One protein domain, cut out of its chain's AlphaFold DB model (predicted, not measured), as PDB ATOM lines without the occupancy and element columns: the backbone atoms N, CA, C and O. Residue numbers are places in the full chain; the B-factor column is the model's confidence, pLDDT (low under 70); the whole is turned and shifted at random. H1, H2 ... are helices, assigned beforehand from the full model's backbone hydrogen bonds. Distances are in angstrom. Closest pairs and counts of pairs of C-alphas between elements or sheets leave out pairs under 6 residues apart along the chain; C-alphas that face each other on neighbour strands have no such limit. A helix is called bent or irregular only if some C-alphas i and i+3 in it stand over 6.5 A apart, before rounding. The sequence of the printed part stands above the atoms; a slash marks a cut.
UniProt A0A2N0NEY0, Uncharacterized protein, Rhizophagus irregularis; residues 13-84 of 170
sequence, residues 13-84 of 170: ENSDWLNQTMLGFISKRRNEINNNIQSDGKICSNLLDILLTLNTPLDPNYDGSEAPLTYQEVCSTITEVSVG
ATOM      1  N   GLU A  13       5.017 -21.843  34.003       92.44
ATOM      2  CA  GLU A  13       4.767 -20.396  34.017       92.44
ATOM      3  C   GLU A  13       5.238 -19.744  35.323       92.44
ATOM      4  O   GLU A  13       5.905 -18.712  35.293       92.44
ATOM      5  N   ASN A  14       4.957 -20.370  36.470       89.06
ATOM      6  CA  ASN A  14       5.402 -19.873  37.772       89.06
ATOM      7  C   ASN A  14       6.930 -19.920  37.925       89.06
ATOM      8  O   ASN A  14       7.524 -18.983  38.459       89.06
ATOM      9  N   SER A  15       7.563 -21.000  37.462       87.44
ATOM     10  CA  SER A  15       9.021 -21.150  37.467       87.44
ATOM     11  C   SER A  15       9.687 -20.103  36.571       87.44
ATOM     12  O   SER A  15      10.626 -19.425  36.990       87.44
ATOM     13  N   ASP A  16       9.163 -19.915  35.359       92.44
ATOM     14  CA  ASP A  16       9.658 -18.932  34.396       92.44
ATOM     15  C   ASP A  16       9.514 -17.510  34.954       92.44
ATOM     16  O   ASP A  16      10.470 -16.732  34.918       92.44
ATOM     17  N   TRP A  17       8.361 -17.188  35.546       93.44
ATOM     18  CA  TRP A  17       8.122 -15.906  36.209       93.44
ATOM     19  C   TRP A  17       9.112 -15.648  37.353       93.44
ATOM     20  O   TRP A  17       9.690 -14.558  37.430       93.44
ATOM     21  N   LEU A  18       9.339 -16.639  38.222       88.12
ATOM     22  CA  LEU A  18      10.266 -16.508  39.344       88.12
ATOM     23  C   LEU A  18      11.694 -16.276  38.841       88.12
ATOM     24  O   LEU A  18      12.343 -15.318  39.259       88.12
ATOM     25  N   ASN A  19      12.156 -17.095  37.893       88.81
ATOM     26  CA  ASN A  19      13.489 -16.972  37.309       88.81
ATOM     27  C   ASN A  19      13.697 -15.605  36.647       88.81
ATOM     28  O   ASN A  19      14.702 -14.943  36.899       88.81
ATOM     29  N   GLN A  20      12.739 -15.141  35.840       92.31
ATOM     30  CA  GLN A  20      12.821 -13.826  35.194       92.31
ATOM     31  C   GLN A  20      12.864 -12.688  36.215       92.31
ATOM     32  O   GLN A  20      13.650 -11.751  36.068       92.31
ATOM     33  N   THR A  21      12.058 -12.786  37.271       90.62
ATOM     34  CA  THR A  21      12.026 -11.798  38.352       90.62
ATOM     35  C   THR A  21      13.377 -11.726  39.066       90.62
ATOM     36  O   THR A  21      13.947 -10.643  39.211       90.62
ATOM     37  N   MET A  22      13.934 -12.879  39.445       89.81
ATOM     38  CA  MET A  22      15.232 -12.968  40.116       89.81
ATOM     39  C   MET A  22      16.370 -12.447  39.232       89.81
ATOM     40  O   MET A  22      17.175 -11.631  39.682       89.81
ATOM     41  N   LEU A  23      16.401 -12.819  37.950       91.94
ATOM     42  CA  LEU A  23      17.381 -12.303  36.989       91.94
ATOM     43  C   LEU A  23      17.270 -10.782  36.800       91.94
ATOM     44  O   LEU A  23      18.288 -10.094  36.680       91.94
ATOM     45  N   GLY A  24      16.052 -10.234  36.820       91.31
ATOM     46  CA  GLY A  24      15.815  -8.789  36.794       91.31
ATOM     47  C   GLY A  24      16.452  -8.076  37.990       91.31
ATOM     48  O   GLY A  24      17.148  -7.074  37.819       91.31
ATOM     49  N   PHE A  25      16.294  -8.621  39.197       90.25
ATOM     50  CA  PHE A  25      16.932  -8.070  40.396       90.25
ATOM     51  C   PHE A  25      18.458  -8.178  40.354       90.25
ATOM     52  O   PHE A  25      19.148  -7.198  40.641       90.25
ATOM     53  N   ILE A  26      18.994  -9.335  39.958       91.12
ATOM     54  CA  ILE A  26      20.442  -9.577  39.902       91.12
ATOM     55  C   ILE A  26      21.107  -8.667  38.863       91.12
ATOM     56  O   ILE A  26      22.134  -8.053  39.147       91.12
ATOM     57  N   SER A  27      20.517  -8.530  37.672       90.69
ATOM     58  CA  SER A  27      21.040  -7.643  36.621       90.69
ATOM     59  C   SER A  27      21.031  -6.177  37.051       90.69
ATOM     60  O   SER A  27      22.038  -5.483  36.892       90.69
ATOM     61  N   LYS A  28      19.941  -5.719  37.678       91.00
ATOM     62  CA  LYS A  28      19.866  -4.379  38.267       91.00
ATOM     63  C   LYS A  28      20.974  -4.170  39.302       91.00
ATOM     64  O   LYS A  28      21.708  -3.189  39.207       91.00
ATOM     65  N   ARG A  29      21.137  -5.110  40.241       89.31
ATOM     66  CA  ARG A  29      22.147  -5.014  41.302       89.31
ATOM     67  C   ARG A  29      23.570  -5.007  40.747       89.31
ATOM     68  O   ARG A  29      24.389  -4.206  41.183       89.31
ATOM     69  N   ARG A  30      23.865  -5.837  39.744       87.56
ATOM     70  CA  ARG A  30      25.186  -5.855  39.102       87.56
ATOM     71  C   ARG A  30      25.516  -4.518  38.441       87.56
ATOM     72  O   ARG A  30      26.638  -4.034  38.569       87.56
ATOM     73  N   ASN A  31      24.538  -3.897  37.783       88.00
ATOM     74  CA  ASN A  31      24.712  -2.568  37.200       88.00
ATOM     75  C   ASN A  31      24.963  -1.505  38.277       88.00
ATOM     76  O   ASN A  31      25.832  -0.658  38.103       88.00
ATOM     77  N   GLU A  32      24.250  -1.564  39.405       85.25
ATOM     78  CA  GLU A  32      24.501  -0.678  40.546       85.25
ATOM     79  C   GLU A  32      25.917  -0.839  41.097       85.25
ATOM     80  O   GLU A  32      26.569   0.167  41.345       85.25
ATOM     81  N   ILE A  33      26.415  -2.068  41.269       82.06
ATOM     82  CA  ILE A  33      27.790  -2.315  41.731       82.06
ATOM     83  C   ILE A  33      28.783  -1.704  40.744       82.06
ATOM     84  O   ILE A  33      29.604  -0.885  41.146       82.06
ATOM     85  N   ASN A  34      28.652  -2.011  39.451       79.06
ATOM     86  CA  ASN A  34      29.545  -1.488  38.415       79.06
ATOM     87  C   ASN A  34      29.567   0.052  38.363       79.06
ATOM     88  O   ASN A  34      30.610   0.647  38.101       79.06
ATOM     89  N   ASN A  35      28.430   0.697  38.637       76.38
ATOM     90  CA  ASN A  35      28.309   2.155  38.654       76.38
ATOM     91  C   ASN A  35      28.798   2.783  39.976       76.38
ATOM     92  O   ASN A  35      29.420   3.843  39.951       76.38
ATOM     93  N   ASN A  36      28.557   2.137  41.124       65.88
ATOM     94  CA  ASN A  36      28.936   2.626  42.459       65.88
ATOM     95  C   ASN A  36      30.430   2.457  42.784       65.88
ATOM     96  O   ASN A  36      30.916   3.091  43.718       65.88
ATOM     97  N   ILE A  37      31.182   1.681  41.989       58.97
ATOM     98  CA  ILE A  37      32.662   1.646  42.022       58.97
ATOM     99  C   ILE A  37      33.264   3.063  41.929       58.97
ATOM    100  O   ILE A  37      34.369   3.294  42.412       58.97
ATOM    101  N   GLN A  38      32.547   4.024  41.335       52.25
ATOM    102  CA  GLN A  38      33.044   5.384  41.122       52.25
ATOM    103  C   GLN A  38      32.877   6.337  42.319       52.25
ATOM    104  O   GLN A  38      33.489   7.404  42.287       52.25
ATOM    105  N   SER A  39      32.074   6.023  43.348       54.53
ATOM    106  CA  SER A  39      31.634   7.042  44.324       54.53
ATOM    107  C   SER A  39      31.949   6.781  45.799       54.53
ATOM    108  O   SER A  39      32.189   7.755  46.508       54.53
ATOM    109  N   ASP A  40      31.993   5.541  46.289       54.81
ATOM    110  CA  ASP A  40      32.388   5.272  47.681       54.81
ATOM    111  C   ASP A  40      32.768   3.792  47.845       54.81
ATOM    112  O   ASP A  40      31.957   2.894  47.620       54.81
ATOM    113  N   GLY A  41      34.037   3.524  48.157       54.56
ATOM    114  CA  GLY A  41      34.730   2.244  47.950       54.56
ATOM    115  C   GLY A  41      34.349   1.089  48.883       54.56
ATOM    116  O   GLY A  41      35.210   0.273  49.209       54.56
ATOM    117  N   LYS A  42      33.096   0.994  49.337       57.75
ATOM    118  CA  LYS A  42      32.639  -0.101  50.200       57.75
ATOM    119  C   LYS A  42      31.414  -0.793  49.608       57.75
ATOM    120  O   LYS A  42      30.276  -0.379  49.816       57.75
ATOM    121  N   ILE A  43      31.662  -1.880  48.877       62.66
ATOM    122  CA  ILE A  43      30.608  -2.775  48.389       62.66
ATOM    123  C   ILE A  43      29.910  -3.392  49.608       62.66
ATOM    124  O   ILE A  43      30.552  -3.865  50.547       62.66
ATOM    125  N   CYS A  44      28.581  -3.311  49.621       57.41
ATOM    126  CA  CYS A  44      27.747  -3.839  50.694       57.41
ATOM    127  C   CYS A  44      27.975  -5.362  50.799       57.41
ATOM    128  O   CYS A  44      28.021  -6.055  49.796       57.41
ATOM    129  N   SER A  45      28.200  -5.899  51.996       72.12
ATOM    130  CA  SER A  45      28.717  -7.265  52.190       72.12
ATOM    131  C   SER A  45      27.607  -8.296  52.426       72.12
ATOM    132  O   SER A  45      27.654  -9.054  53.396       72.12
ATOM    133  N   ASN A  46      26.549  -8.277  51.613       83.31
ATOM    134  CA  ASN A  46      25.485  -9.287  51.686       83.31
ATOM    135  C   ASN A  46      25.769 -10.455  50.722       83.31
ATOM    136  O   ASN A  46      26.636 -10.358  49.858       83.31
ATOM    137  N   LEU A  47      25.030 -11.563  50.860       88.25
ATOM    138  CA  LEU A  47      25.246 -12.779  50.064       88.25
ATOM    139  C   LEU A  47      25.214 -12.523  48.547       88.25
ATOM    140  O   LEU A  47      26.055 -13.051  47.829       88.25
ATOM    141  N   LEU A  48      24.272 -11.711  48.056       89.19
ATOM    142  CA  LEU A  48      24.167 -11.409  46.625       89.19
ATOM    143  C   LEU A  48      25.397 -10.644  46.129       89.19
ATOM    144  O   LEU A  48      25.921 -10.954  45.064       89.19
ATOM    145  N   ASP A  49      25.878  -9.683  46.910       88.12
ATOM    146  CA  ASP A  49      27.065  -8.911  46.560       88.12
ATOM    147  C   ASP A  49      28.335  -9.775  46.608       88.12
ATOM    148  O   ASP A  49      29.177  -9.653  45.720       88.12
ATOM    149  N   ILE A  50      28.441 -10.711  47.563       88.19
ATOM    150  CA  ILE A  50      29.520 -11.715  47.594       88.19
ATOM    151  C   ILE A  50      29.486 -12.548  46.310       88.19
ATOM    152  O   ILE A  50      30.487 -12.615  45.608       88.19
ATOM    153  N   LEU A  51      28.337 -13.118  45.937       90.38
ATOM    154  CA  LEU A  51      28.220 -13.946  44.729       90.38
ATOM    155  C   LEU A  51      28.492 -13.163  43.433       90.38
ATOM    156  O   LEU A  51      29.016 -13.719  42.474       90.38
ATOM    157  N   LEU A  52      28.140 -11.876  43.386       89.19
ATOM    158  CA  LEU A  52      28.390 -11.023  42.220       89.19
ATOM    159  C   LEU A  52      29.846 -10.564  42.097       89.19
ATOM    160  O   LEU A  52      30.271 -10.216  40.994       89.19
ATOM    161  N   THR A  53      30.581 -10.523  43.210       87.31
ATOM    162  CA  THR A  53      31.983 -10.082  43.260       87.31
ATOM    163  C   THR A  53      32.975 -11.240  43.298       87.31
ATOM    164  O   THR A  53      34.125 -11.032  42.917       87.31
ATOM    165  N   LEU A  54      32.546 -12.447  43.677       88.12
ATOM    166  CA  LEU A  54      33.384 -13.642  43.740       88.12
ATOM    167  C   LEU A  54      34.076 -13.910  42.399       88.12
ATOM    168  O   LEU A  54      33.445 -13.829  41.340       88.12
ATOM    169  N   ASN A  55      35.370 -14.229  42.447       87.44
ATOM    170  CA  ASN A  55      36.201 -14.461  41.261       87.44
ATOM    171  C   ASN A  55      36.227 -13.266  40.280       87.44
ATOM    172  O   ASN A  55      36.478 -13.423  39.085       87.44
ATOM    173  N   THR A  56      35.978 -12.048  40.771       86.38
ATOM    174  CA  THR A  56      36.176 -10.796  40.022       86.38
ATOM    175  C   THR A  56      37.273  -9.958  40.678       86.38
ATOM    176  O   THR A  56      37.542 -10.154  41.858       86.38
ATOM    177  N   PRO A  57      37.852  -8.948  39.999       83.81
ATOM    178  CA  PRO A  57      38.833  -8.040  40.612       83.81
ATOM    179  C   PRO A  57      38.342  -7.270  41.852       83.81
ATOM    180  O   PRO A  57      39.131  -6.576  42.487       83.81
ATOM    181  N   LEU A  58      37.043  -7.335  42.163       80.31
ATOM    182  CA  LEU A  58      36.446  -6.754  43.367       80.31
ATOM    183  C   LEU A  58      36.559  -7.680  44.587       80.31
ATOM    184  O   LEU A  58      36.331  -7.231  45.709       80.31
ATOM    185  N   ASP A  59      36.893  -8.952  44.376       78.06
ATOM    186  CA  ASP A  59      37.165  -9.920  45.430       78.06
ATOM    187  C   ASP A  59      38.574  -9.684  46.009       78.06
ATOM    188  O   ASP A  59      39.555  -9.693  45.259       78.06
ATOM    189  N   PRO A  60      38.716  -9.507  47.338       78.25
ATOM    190  CA  PRO A  60      40.020  -9.411  47.989       78.25
ATOM    191  C   PRO A  60      40.959 -10.595  47.718       78.25
ATOM    192  O   PRO A  60      42.173 -10.424  47.800       78.25
ATOM    193  N   ASN A  61      40.417 -11.778  47.416       83.00
ATOM    194  CA  ASN A  61      41.182 -13.001  47.160       83.00
ATOM    195  C   ASN A  61      41.328 -13.320  45.662       83.00
ATOM    196  O   ASN A  61      41.691 -14.440  45.312       83.00
ATOM    197  N   TYR A  62      41.046 -12.363  44.773       83.81
ATOM    198  CA  TYR A  62      41.114 -12.580  43.331       83.81
ATOM    199  C   TYR A  62      42.536 -12.907  42.854       83.81
ATOM    200  O   TYR A  62      43.434 -12.065  42.911       83.81
ATOM    201  N   ASP A  63      42.723 -14.105  42.308       86.88
ATOM    202  CA  ASP A  63      43.977 -14.549  41.686       86.88
ATOM    203  C   ASP A  63      43.861 -14.748  40.161       86.88
ATOM    204  O   ASP A  63      44.849 -15.045  39.488       86.88
ATOM    205  N   GLY A  64      42.657 -14.565  39.605       85.19
ATOM    206  CA  GLY A  64      42.361 -14.758  38.186       85.19
ATOM    207  C   GLY A  64      42.376 -16.215  37.715       85.19
ATOM    208  O   GLY A  64      42.339 -16.443  36.505       85.19
ATOM    209  N   SER A  65      42.438 -17.187  38.629       87.88
ATOM    210  CA  SER A  65      42.448 -18.618  38.300       87.88
ATOM    211  C   SER A  65      41.069 -19.139  37.891       87.88
ATOM    212  O   SER A  65      40.965 -19.996  37.010       87.88
ATOM    213  N   GLU A  66      40.013 -18.585  38.486       88.69
ATOM    214  CA  GLU A  66      38.632 -18.991  38.261       88.69
ATOM    215  C   GLU A  66      37.814 -17.907  37.550       88.69
ATOM    216  O   GLU A  66      38.057 -16.704  37.670       88.69
ATOM    217  N   ALA A  67      36.810 -18.349  36.791       88.25
ATOM    218  CA  ALA A  67      35.872 -17.449  36.138       88.25
ATOM    219  C   ALA A  67      34.833 -16.904  37.143       88.25
ATOM    220  O   ALA A  67      34.447 -17.615  38.074       88.25
ATOM    221  N   PRO A  68      34.321 -15.675  36.933       89.81
ATOM    222  CA  PRO A  68      33.182 -15.157  37.683       89.81
ATOM    223  C   PRO A  68      31.945 -16.043  37.538       89.81
ATOM    224  O   PRO A  68      31.692 -16.589  36.460       89.81
ATOM    225  N   LEU A  69      31.119 -16.083  38.583       90.62
ATOM    226  CA  LEU A  69      29.843 -16.795  38.547       90.62
ATOM    227  C   LEU A  69      28.917 -16.252  37.449       90.62
ATOM    228  O   LEU A  69      28.786 -15.039  37.225       90.62
ATOM    229  N   THR A  70      28.229 -17.166  36.769       91.19
ATOM    230  CA  THR A  70      27.201 -16.818  35.790       91.19
ATOM    231  C   THR A  70      25.937 -16.316  36.487       91.19
ATOM    232  O   THR A  70      25.632 -16.664  37.628       91.19
ATOM    233  N   TYR A  71      25.132 -15.518  35.777       87.44
ATOM    234  CA  TYR A  71      23.846 -15.044  36.306       87.44
ATOM    235  C   TYR A  71      22.921 -16.181  36.739       87.44
ATOM    236  O   TYR A  71      22.164 -16.016  37.691       87.44
ATOM    237  N   GLN A  72      22.979 -17.318  36.046       87.31
ATOM    238  CA  GLN A  72      22.158 -18.473  36.366       87.31
ATOM    239  C   GLN A  72      22.606 -19.126  37.677       87.31
ATOM    240  O   GLN A  72      21.756 -19.391  38.514       87.31
ATOM    241  N   GLU A  73      23.910 -19.307  37.900       89.56
ATOM    242  CA  GLU A  73      24.442 -19.868  39.154       89.56
ATOM    243  C   GLU A  73      24.117 -18.977  40.361       89.56
ATOM    244  O   GLU A  73      23.656 -19.463  41.398       89.56
ATOM    245  N   VAL A  74      24.261 -17.654  40.203       91.75
ATOM    246  CA  VAL A  74      23.862 -16.681  41.234       91.75
ATOM    247  C   VAL A  74      22.352 -16.749  41.484       91.75
ATOM    248  O   VAL A  74      21.914 -16.782  42.634       91.75
ATOM    249  N   CYS A  75      21.545 -16.808  40.421       88.75
ATOM    250  CA  CYS A  75      20.091 -16.901  40.517       88.75
ATOM    251  C   CYS A  75      19.645 -18.179  41.226       88.75
ATOM    252  O   CYS A  75      18.817 -18.099  42.131       88.75
ATOM    253  N   SER A  76      20.211 -19.331  40.867       86.81
ATOM    254  CA  SER A  76      19.931 -20.613  41.514       86.81
ATOM    255  C   SER A  76      20.239 -20.555  43.007       86.81
ATOM    256  O   SER A  76      19.358 -20.851  43.812       86.81
ATOM    257  N   THR A  77      21.427 -20.071  43.377       88.19
ATOM    258  CA  THR A  77      21.864 -19.990  44.780       88.19
ATOM    259  C   THR A  77      20.972 -19.059  45.607       88.19
ATOM    260  O   THR A  77      20.493 -19.425  46.679       88.19
ATOM    261  N   ILE A  78      20.688 -17.846  45.117       88.56
ATOM    262  CA  ILE A  78      19.835 -16.898  45.854       88.56
ATOM    263  C   ILE A  78      18.389 -17.392  45.931       88.56
ATOM    264  O   ILE A  78      17.735 -17.200  46.959       88.56
ATOM    265  N   THR A  79      17.882 -18.028  44.874       84.31
ATOM    266  CA  THR A  79      16.529 -18.601  44.872       84.31
ATOM    267  C   THR A  79      16.421 -19.719  45.904       84.31
ATOM    268  O   THR A  79      15.464 -19.727  46.674       84.31
ATOM    269  N   GLU A  80      17.418 -20.602  45.991       84.69
ATOM    270  CA  GLU A  80      17.481 -21.670  46.994       84.69
ATOM    271  C   GLU A  80      17.442 -21.115  48.423       84.69
ATOM    272  O   GLU A  80      16.568 -21.486  49.211       84.69
ATOM    273  N   VAL A  81      18.323 -20.159  48.742       82.88
ATOM    274  CA  VAL A  81      18.380 -19.537  50.076       82.88
ATOM    275  C   VAL A  81      17.077 -18.808  50.407       82.88
ATOM    276  O   VAL A  81      16.584 -18.890  51.532       82.88
ATOM    277  N   SER A  82      16.483 -18.122  49.428       78.81
ATOM    278  CA  SER A  82      15.227 -17.394  49.624       78.81
ATOM    279  C   SER A  82      14.061 -18.350  49.877       78.81
ATOM    280  O   SER A  82      13.290 -18.142  50.810       78.81
ATOM    281  N   VAL A  83      13.934 -19.426  49.094       73.44
ATOM    282  CA  VAL A  83      12.880 -20.437  49.275       73.44
ATOM    283  C   VAL A  83      13.052 -21.169  50.607       73.44
ATOM    284  O   VAL A  83      12.073 -21.323  51.335       73.44
ATOM    285  N   GLY A  84      14.282 -21.543  50.975       67.31
ATOM    286  CA  GLY A  84      14.581 -22.187  52.258       67.31
ATOM    287  C   GLY A  84      14.354 -21.285  53.480       67.31
ATOM    288  O   GLY A  84      14.013 -21.778  54.553       67.31
TER     289      GLY A  84
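What this domain is: This is residues 13 to 84 of the 170 residues of an uncharacterized protein of Rhizophagus irregularis (UniProt A0A2N0NEY0). One long helix, H1, makes a straight bar along the length of the domain, and a helical hairpin of two shorter helices lies over one side of it: H3 packs across H1 at a steep angle, and H2 stands beside H3, close to H1. Between H2 and H3 the chain makes a wide loop, residues 54 to 70, with no named element. You have 72 printed residues with three named helices, in the order H1, H2, H3, and no named strand; the class is all helix. The whole is only just compact, close to loose, with a radius of gyration of the C-alphas of 13.1 A, and it spans 39 by 28 by 19 A.

How they stand to each other: Start from H1, residues 13 to 36. With its residues 19 to 27 alone it touches H3, residues 71 to 84; look at Met 22 and Cys 75, whose C-alphas are the closest, 6.3 A apart. These two helices run opposite ways at a steep tilt of 66 degrees. H2, residues 47 to 53, is close to H1 but not clearly touching it; the closest C-alphas, those of Arg 30 and Leu 52, are 6.8 A apart. H2 and H3 form a helical hairpin, opposite ways at a shallow tilt of 10 degrees. H3 touches H2 with residues 74 to 78 alone, and the closest C-alphas are those of Leu 51 and Val 74, at 6.2 A. In H1, H2 and H3 every O i to N i+4 pair is within hydrogen-bond range.

Where its parts are: Find C-alpha 13 at (4.767, -20.396, 34.017); from there H1 runs 34.4 A to C-alpha 36 at (28.936, 2.626, 42.459). H2 covers 9.9 A from Leu 47 to Thr 53. H3 runs 19.8 A from Tyr 71 to C-alpha 84 at (14.581, -22.187, 52.258).

The domain as a whole: The two C-alphas farthest apart, those of Glu 13 and Asp 63, are 40.4 A from each other. The printed part has no cut. The link from H1 to H2 has 10 residues and is short; the link from H2 to H3 has 17 and is long. In the B-factor column the mean pLDDT of the printed part is 82.9; look for values under 70 at residues 36 to 44 and at residue 84.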